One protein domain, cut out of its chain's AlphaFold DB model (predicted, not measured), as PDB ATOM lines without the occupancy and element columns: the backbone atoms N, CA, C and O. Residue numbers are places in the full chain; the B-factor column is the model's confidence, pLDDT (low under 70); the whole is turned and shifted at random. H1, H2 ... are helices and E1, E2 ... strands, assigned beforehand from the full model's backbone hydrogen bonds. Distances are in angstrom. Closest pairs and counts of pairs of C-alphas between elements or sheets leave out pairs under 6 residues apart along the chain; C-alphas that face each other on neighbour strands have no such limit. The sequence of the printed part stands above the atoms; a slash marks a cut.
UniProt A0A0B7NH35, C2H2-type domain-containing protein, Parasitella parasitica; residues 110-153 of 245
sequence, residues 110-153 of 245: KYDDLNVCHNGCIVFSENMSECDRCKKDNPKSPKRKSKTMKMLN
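This is residues 110 to 153 of the 245 residues of the protein "C2H2-type domain-containing protein" of Parasitella parasitica (UniProt A0A0B7NH35). A two-strand antiparallel ribbon, E1 beside E2, makes one end of a rod, and a short helix, H1, lies toward the other end, joined to the ribbon by a long link from E1, residues 117 to 131, and by a short link of 9 residues back to E2. Residues 136 to 142, of which 136 and 137 belong to H1, stand free and stick out at the end away from the ribbon. The printed part has 44 residues, with E1, H1 and E2 in that order along the chain; it is mixed, helices and strands, with under half of its residues in named elements. It is only just loose, close to compact, with a radius of gyration of the C-alphas of 11.3 A, and its C-alphas span 38 by 16 by 13 A.

Begin at strand E1, residues 111 to 116, and look beside it for strand E2, residues 147 to 152. The two are antiparallel neighbours, with 146 degrees between their N-to-C directions. At one end of the pair the C-alphas of Tyr 111 and Leu 152 face each other at 4.9 A; at the other end those of Val 116 and Lys 147 do so at 5.2 A. Look for N 114 and O 149, 2.8 A apart, and N 151 and O 112, also 2.8 A apart, both within hydrogen-bond range. Between the strands in the chain comes helix H1, residues 132 to 137, in which every O i to N i+4 pair is within hydrogen-bond range. A long link of 15 residues, 117 to 131, joins E1 to H1, and a short link of 9 residues joins H1 to E2.

Find C-alpha 111 at (-36.383, -15.201, -3.480); from there E1 runs 14.7 A to C-alpha 116. Move on to C-alpha 132 at (-55.844, -7.222, 12.882), where H1 begins; it ends at C-alpha 137, 8.8 A away. E2 starts at C-alpha 147 and runs 16.4 A to C-alpha 152 at (-34.500, -15.661, 0.984).

The outline is a rod, and the two C-alphas farthest apart are those of Lys 110 and Lys 140, at 37.8 A. The first and last printed C-alphas, Lys 110 and Asn 153, are 7.8 A apart. The printed part has no cut. The C-alphas of the long link, residues 117 to 131, lie 2 to 12 A from the mean of the C-alphas. In the B-factor column find a mean pLDDT of 74.9 for the printed part of this model; residue 129 and residues 136 to 145 are under 70, of low confidence.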
ATOM      1  N   LYS A 110     -32.619 -17.130  -5.607       71.62
ATOM      2  CA  LYS A 110     -34.071 -17.280  -5.666       71.62
ATOM      3  C   LYS A 110     -34.662 -16.682  -4.396       71.62
ATOM      4  O   LYS A 110     -34.228 -17.011  -3.294       71.62
ATOM      5  N   TYR A 111     -35.632 -15.797  -4.572       79.38
ATOM      6  CA  TYR A 111     -36.383 -15.201  -3.480       79.38
ATOM      7  C   TYR A 111     -37.855 -15.501  -3.680       79.38
ATOM      8  O   TYR A 111     -38.340 -15.466  -4.813       79.38
ATOM      9  N   ASP A 112     -38.545 -15.716  -2.574       82.62
ATOM     10  CA  ASP A 112     -39.993 -15.790  -2.543       82.62
ATOM     11  C   ASP A 112     -40.548 -14.395  -2.255       82.62
ATOM     12  O   ASP A 112     -40.050 -13.672  -1.387       82.62
ATOM     13  N   ASP A 113     -41.580 -14.002  -2.990       84.50
ATOM     14  CA  ASP A 113     -42.291 -12.753  -2.746       84.50
ATOM     15  C   ASP A 113     -43.414 -13.005  -1.738       84.50
ATOM     16  O   ASP A 113     -44.414 -13.662  -2.030       84.50
ATOM     17  N   LEU A 114     -43.260 -12.457  -0.536       85.19
ATOM     18  CA  LEU A 114     -44.263 -12.532   0.515       85.19
ATOM     19  C   LEU A 114     -45.112 -11.269   0.536       85.19
ATOM     20  O   LEU A 114     -44.604 -10.145   0.526       85.19
ATOM     21  N   ASN A 115     -46.423 -11.446   0.646       85.75
ATOM     22  CA  ASN A 115     -47.322 -10.338   0.925       85.75
ATOM     23  C   ASN A 115     -47.236  -9.995   2.408       85.75
ATOM     24  O   ASN A 115     -47.479 -10.833   3.266       85.75
ATOM     25  N   VAL A 116     -46.922  -8.747   2.722       85.00
ATOM     26  CA  VAL A 116     -46.863  -8.241   4.091       85.00
ATOM     27  C   VAL A 116     -47.829  -7.083   4.267       85.00
ATOM     28  O   VAL A 116     -48.198  -6.372   3.323       85.00
ATOM     29  N   CYS A 117     -48.258  -6.876   5.505       83.50
ATOM     30  CA  CYS A 117     -49.034  -5.703   5.863       83.50
ATOM     31  C   CYS A 117     -48.301  -4.424   5.423       83.50
ATOM     32  O   CYS A 117     -47.077  -4.348   5.496       83.50
ATOM     33  N   HIS A 118     -49.042  -3.393   5.012       78.62
ATOM     34  CA  HIS A 118     -48.466  -2.102   4.623       78.62
ATOM     35  C   HIS A 118     -47.510  -1.517   5.684       78.62
ATOM     36  O   HIS A 118     -46.487  -0.938   5.331       78.62
ATOM     37  N   ASN A 119     -47.812  -1.732   6.971       75.00
ATOM     38  CA  ASN A 119     -46.985  -1.296   8.102       75.00
ATOM     39  C   ASN A 119     -45.929  -2.337   8.538       75.00
ATOM     40  O   ASN A 119     -45.283  -2.156   9.562       75.00
ATOM     41  N   GLY A 120     -45.783  -3.454   7.819       74.75
ATOM     42  CA  GLY A 120     -44.833  -4.524   8.150       74.75
ATOM     43  C   GLY A 120     -45.189  -5.348   9.393       74.75
ATOM     44  O   GLY A 120     -44.352  -6.092   9.882       74.75
ATOM     45  N   CYS A 121     -46.411  -5.230   9.922       80.44
ATOM     46  CA  CYS A 121     -46.786  -5.872  11.186       80.44
ATOM     47  C   CYS A 121     -46.848  -7.404  11.128       80.44
ATOM     48  O   CYS A 121     -46.575  -8.055  12.132       80.44
ATOM     49  N   ILE A 122     -47.292  -7.955   9.993       80.94
ATOM     50  CA  ILE A 122     -47.448  -9.395   9.760       80.94
ATOM     51  C   ILE A 122     -47.143  -9.728   8.300       80.94
ATOM     52  O   ILE A 122     -47.320  -8.882   7.412       80.94
ATOM     53  N   VAL A 123     -46.752 -10.978   8.073       83.94
ATOM     54  CA  VAL A 123     -46.763 -11.628   6.762       83.94
ATOM     55  C   VAL A 123     -48.133 -12.278   6.560       83.94
ATOM     56  O   VAL A 123     -48.647 -12.927   7.468       83.94
ATOM     57  N   PHE A 124     -48.739 -12.074   5.397       84.19
ATOM     58  CA  PHE A 124     -50.007 -12.686   5.019       84.19
ATOM     59  C   PHE A 124     -49.774 -14.114   4.520       84.19
ATOM     60  O   PHE A 124     -48.984 -14.333   3.603       84.19
ATOM     61  N   SER A 125     -50.475 -15.074   5.117       78.56
ATOM     62  CA  SER A 125     -50.653 -16.418   4.563       78.56
ATOM     63  C   SER A 125     -51.854 -16.446   3.609       78.56
ATOM     64  O   SER A 125     -52.637 -15.496   3.571       78.56
ATOM     65  N   GLU A 126     -52.035 -17.536   2.858       74.12
ATOM     66  CA  GLU A 126     -53.121 -17.689   1.867       74.12
ATOM     67  C   GLU A 126     -54.522 -17.401   2.440       74.12
ATOM     68  O   GLU A 126     -55.385 -16.870   1.746       74.12
ATOM     69  N   ASN A 127     -54.718 -17.667   3.735       73.50
ATOM     70  CA  ASN A 127     -55.994 -17.499   4.434       73.50
ATOM     71  C   ASN A 127     -56.129 -16.156   5.172       73.50
ATOM     72  O   ASN A 127     -57.136 -15.912   5.837       73.50
ATOM     73  N   MET A 128     -55.120 -15.285   5.107       71.31
ATOM     74  CA  MET A 128     -55.089 -14.017   5.833       71.31
ATOM     75  C   MET A 128     -55.030 -12.845   4.862       71.31
ATOM     76  O   MET A 128     -53.983 -12.520   4.314       71.31
ATOM     77  N   SER A 129     -56.152 -12.150   4.690       68.44
ATOM     78  CA  SER A 129     -56.232 -10.972   3.818       68.44
ATOM     79  C   SER A 129     -56.151  -9.641   4.567       68.44
ATOM     80  O   SER A 129     -56.116  -8.581   3.940       68.44
ATOM     81  N   GLU A 130     -56.187  -9.654   5.904       75.12
ATOM     82  CA  GLU A 130     -56.311  -8.439   6.710       75.12
ATOM     83  C   GLU A 130     -55.427  -8.490   7.966       75.12
ATOM     84  O   GLU A 130     -55.215  -9.540   8.562       75.12
ATOM     85  N   CYS A 131     -54.870  -7.338   8.351       80.50
ATOM     86  CA  CYS A 131     -54.005  -7.214   9.522       80.50
ATOM     87  C   CYS A 131     -54.815  -6.708  10.717       80.50
ATOM     88  O   CYS A 131     -55.188  -5.532  10.763       80.50
ATOM     89  N   ASP A 132     -55.043  -7.570  11.704       79.56
ATOM     90  CA  ASP A 132     -55.844  -7.222  12.882       79.56
ATOM     91  C   ASP A 132     -55.217  -6.114  13.734       79.56
ATOM     92  O   ASP A 132     -55.942  -5.336  14.354       79.56
ATOM     93  N   ARG A 133     -53.882  -5.975  13.724       76.56
ATOM     94  CA  ARG A 133     -53.199  -4.862  14.411       76.56
ATOM     95  C   ARG A 133     -53.563  -3.522  13.770       76.56
ATOM     96  O   ARG A 133     -54.035  -2.621  14.450       76.56
ATOM     97  N   CYS A 134     -53.476  -3.423  12.445       75.69
ATOM     98  CA  CYS A 134     -53.802  -2.182  11.739       75.69
ATOM     99  C   CYS A 134     -55.300  -1.845  11.746       75.69
ATOM    100  O   CYS A 134     -55.651  -0.667  11.713       75.69
ATOM    101  N   LYS A 135     -56.185  -2.850  11.814       71.62
ATOM    102  CA  LYS A 135     -57.626  -2.622  12.006       71.62
ATOM    103  C   LYS A 135     -57.934  -1.936  13.332       71.62
ATOM    104  O   LYS A 135     -58.781  -1.048  13.359       71.62
ATOM    105  N   LYS A 136     -57.264  -2.356  14.412       66.75
ATOM    106  CA  LYS A 136     -57.430  -1.758  15.744       66.75
ATOM    107  C   LYS A 136     -56.939  -0.312  15.769       66.75
ATOM    108  O   LYS A 136     -57.618   0.541  16.324       66.75
ATOM    109  N   ASP A 137     -55.819  -0.042  15.104       62.03
ATOM    110  CA  ASP A 137     -55.203   1.285  15.115       62.03
ATOM    111  C   ASP A 137     -55.915   2.294  14.201       62.03
ATOM    112  O   ASP A 137     -55.852   3.500  14.445       62.03
ATOM    113  N   ASN A 138     -56.579   1.846  13.124       63.66
ATOM    114  CA  ASN A 138     -57.254   2.763  12.202       63.66
ATOM    115  C   ASN A 138     -58.435   2.129  11.426       63.66
ATOM    116  O   ASN A 138     -58.329   1.883  10.216       63.66
ATOM    117  N   PRO A 139     -59.594   1.910  12.081       59.47
ATOM    118  CA  PRO A 139     -60.741   1.189  11.509       59.47
ATOM    119  C   PRO A 139     -61.408   1.889  10.313       59.47
ATOM    120  O   PRO A 139     -62.180   1.265   9.591       59.47
ATOM    121  N   LYS A 140     -61.117   3.179  10.084       58.38
ATOM    122  CA  LYS A 140     -61.659   3.987   8.973       58.38
ATOM    123  C   LYS A 140     -60.667   4.207   7.829       58.38
ATOM    124  O   LYS A 140     -60.988   4.909   6.871       58.38
ATOM    125  N   SER A 141     -59.450   3.672   7.928       57.44
ATOM    126  CA  SER A 141     -58.450   3.879   6.883       57.44
ATOM    127  C   SER A 141     -58.823   3.108   5.607       57.44
ATOM    128  O   SER A 141     -59.272   1.962   5.690       57.44
ATOM    129  N   PRO A 142     -58.664   3.710   4.410       58.28
ATOM    130  CA  PRO A 142     -58.858   2.982   3.163       58.28
ATOM    131  C   PRO A 142     -57.916   1.777   3.149       58.28
ATOM    132  O   PRO A 142     -56.762   1.913   3.562       58.28
ATOM    133  N   LYS A 143     -58.403   0.615   2.684       60.66
ATOM    134  CA  LYS A 143     -57.615  -0.623   2.563       60.66
ATOM    135  C   LYS A 143     -56.322  -0.323   1.797       60.66
ATOM    136  O   LYS A 143     -56.318  -0.250   0.570       60.66
ATOM    137  N   ARG A 144     -55.222  -0.086   2.519       63.44
ATOM    138  CA  ARG A 144     -53.913   0.126   1.902       63.44
ATOM    139  C   ARG A 144     -53.465  -1.215   1.340       63.44
ATOM    140  O   ARG A 144     -53.553  -2.229   2.030       63.44
ATOM    141  N   LYS A 145     -53.018  -1.211   0.084       63.22
ATOM    142  CA  LYS A 145     -52.516  -2.420  -0.577       63.22
ATOM    143  C   LYS A 145     -51.368  -3.010   0.251       63.22
ATOM    144  O   LYS A 145     -50.571  -2.258   0.823       63.22
ATOM    145  N   SER A 146     -51.319  -4.340   0.333       73.25
ATOM    146  CA  SER A 146     -50.192  -5.066   0.918       73.25
ATOM    147  C   SER A 146     -48.883  -4.616   0.264       73.25
ATOM    148  O   SER A 146     -48.852  -4.207  -0.899       73.25
ATOM    149  N   LYS A 147     -47.798  -4.650   1.035       80.50
ATOM    150  CA  LYS A 147     -46.443  -4.472   0.512       80.50
ATOM    151  C   LYS A 147     -45.884  -5.856   0.195       80.50
ATOM    152  O   LYS A 147     -46.202  -6.808   0.895       80.50
ATOM    153  N   THR A 148     -45.049  -5.974  -0.827       79.19
ATOM    154  CA  THR A 148     -44.308  -7.214  -1.087       79.19
ATOM    155  C   THR A 148     -42.947  -7.144  -0.399       79.19
ATOM    156  O   THR A 148     -42.266  -6.115  -0.459       79.19
ATOM    157  N   MET A 149     -42.563  -8.219   0.280       81.44
ATOM    158  CA  MET A 149     -41.250  -8.417   0.882       81.44
ATOM    159  C   MET A 149     -40.588  -9.616   0.216       81.44
ATOM    160  O   MET A 149     -41.197 -10.674   0.116       81.44
ATOM    161  N   LYS A 150     -39.335  -9.455  -0.202       80.69
ATOM    162  CA  LYS A 150     -38.534 -10.567  -0.712       80.69
ATOM    163  C   LYS A 150     -37.968 -11.353   0.457       80.69
ATOM    164  O   LYS A 150     -37.303 -10.768   1.311       80.69
ATOM    165  N   MET A 151     -38.209 -12.654   0.476       81.81
ATOM    166  CA  MET A 151     -37.642 -13.582   1.443       81.81
ATOM    167  C   MET A 151     -36.623 -14.477   0.750       81.81
ATOM    168  O   MET A 151     -36.888 -15.031  -0.313       81.81
ATOM    169  N   LEU A 152     -35.458 -14.638   1.373       81.88
ATOM    170  CA  LEU A 152     -34.500 -15.661   0.984       81.88
ATOM    171  C   LEU A 152     -34.766 -16.932   1.790       81.88
ATOM    172  O   LEU A 152     -34.630 -16.924   3.013       81.88
ATOM    173  N   ASN A 153     -35.118 -18.024   1.114       83.88
ATOM    174  CA  ASN A 153     -35.286 -19.314   1.769       83.88
ATOM    175  C   ASN A 153     -33.916 -19.966   2.018       83.88
ATOM    176  O   ASN A 153     -33.328 -20.587   1.129       83.88
TER     177      ASN A 153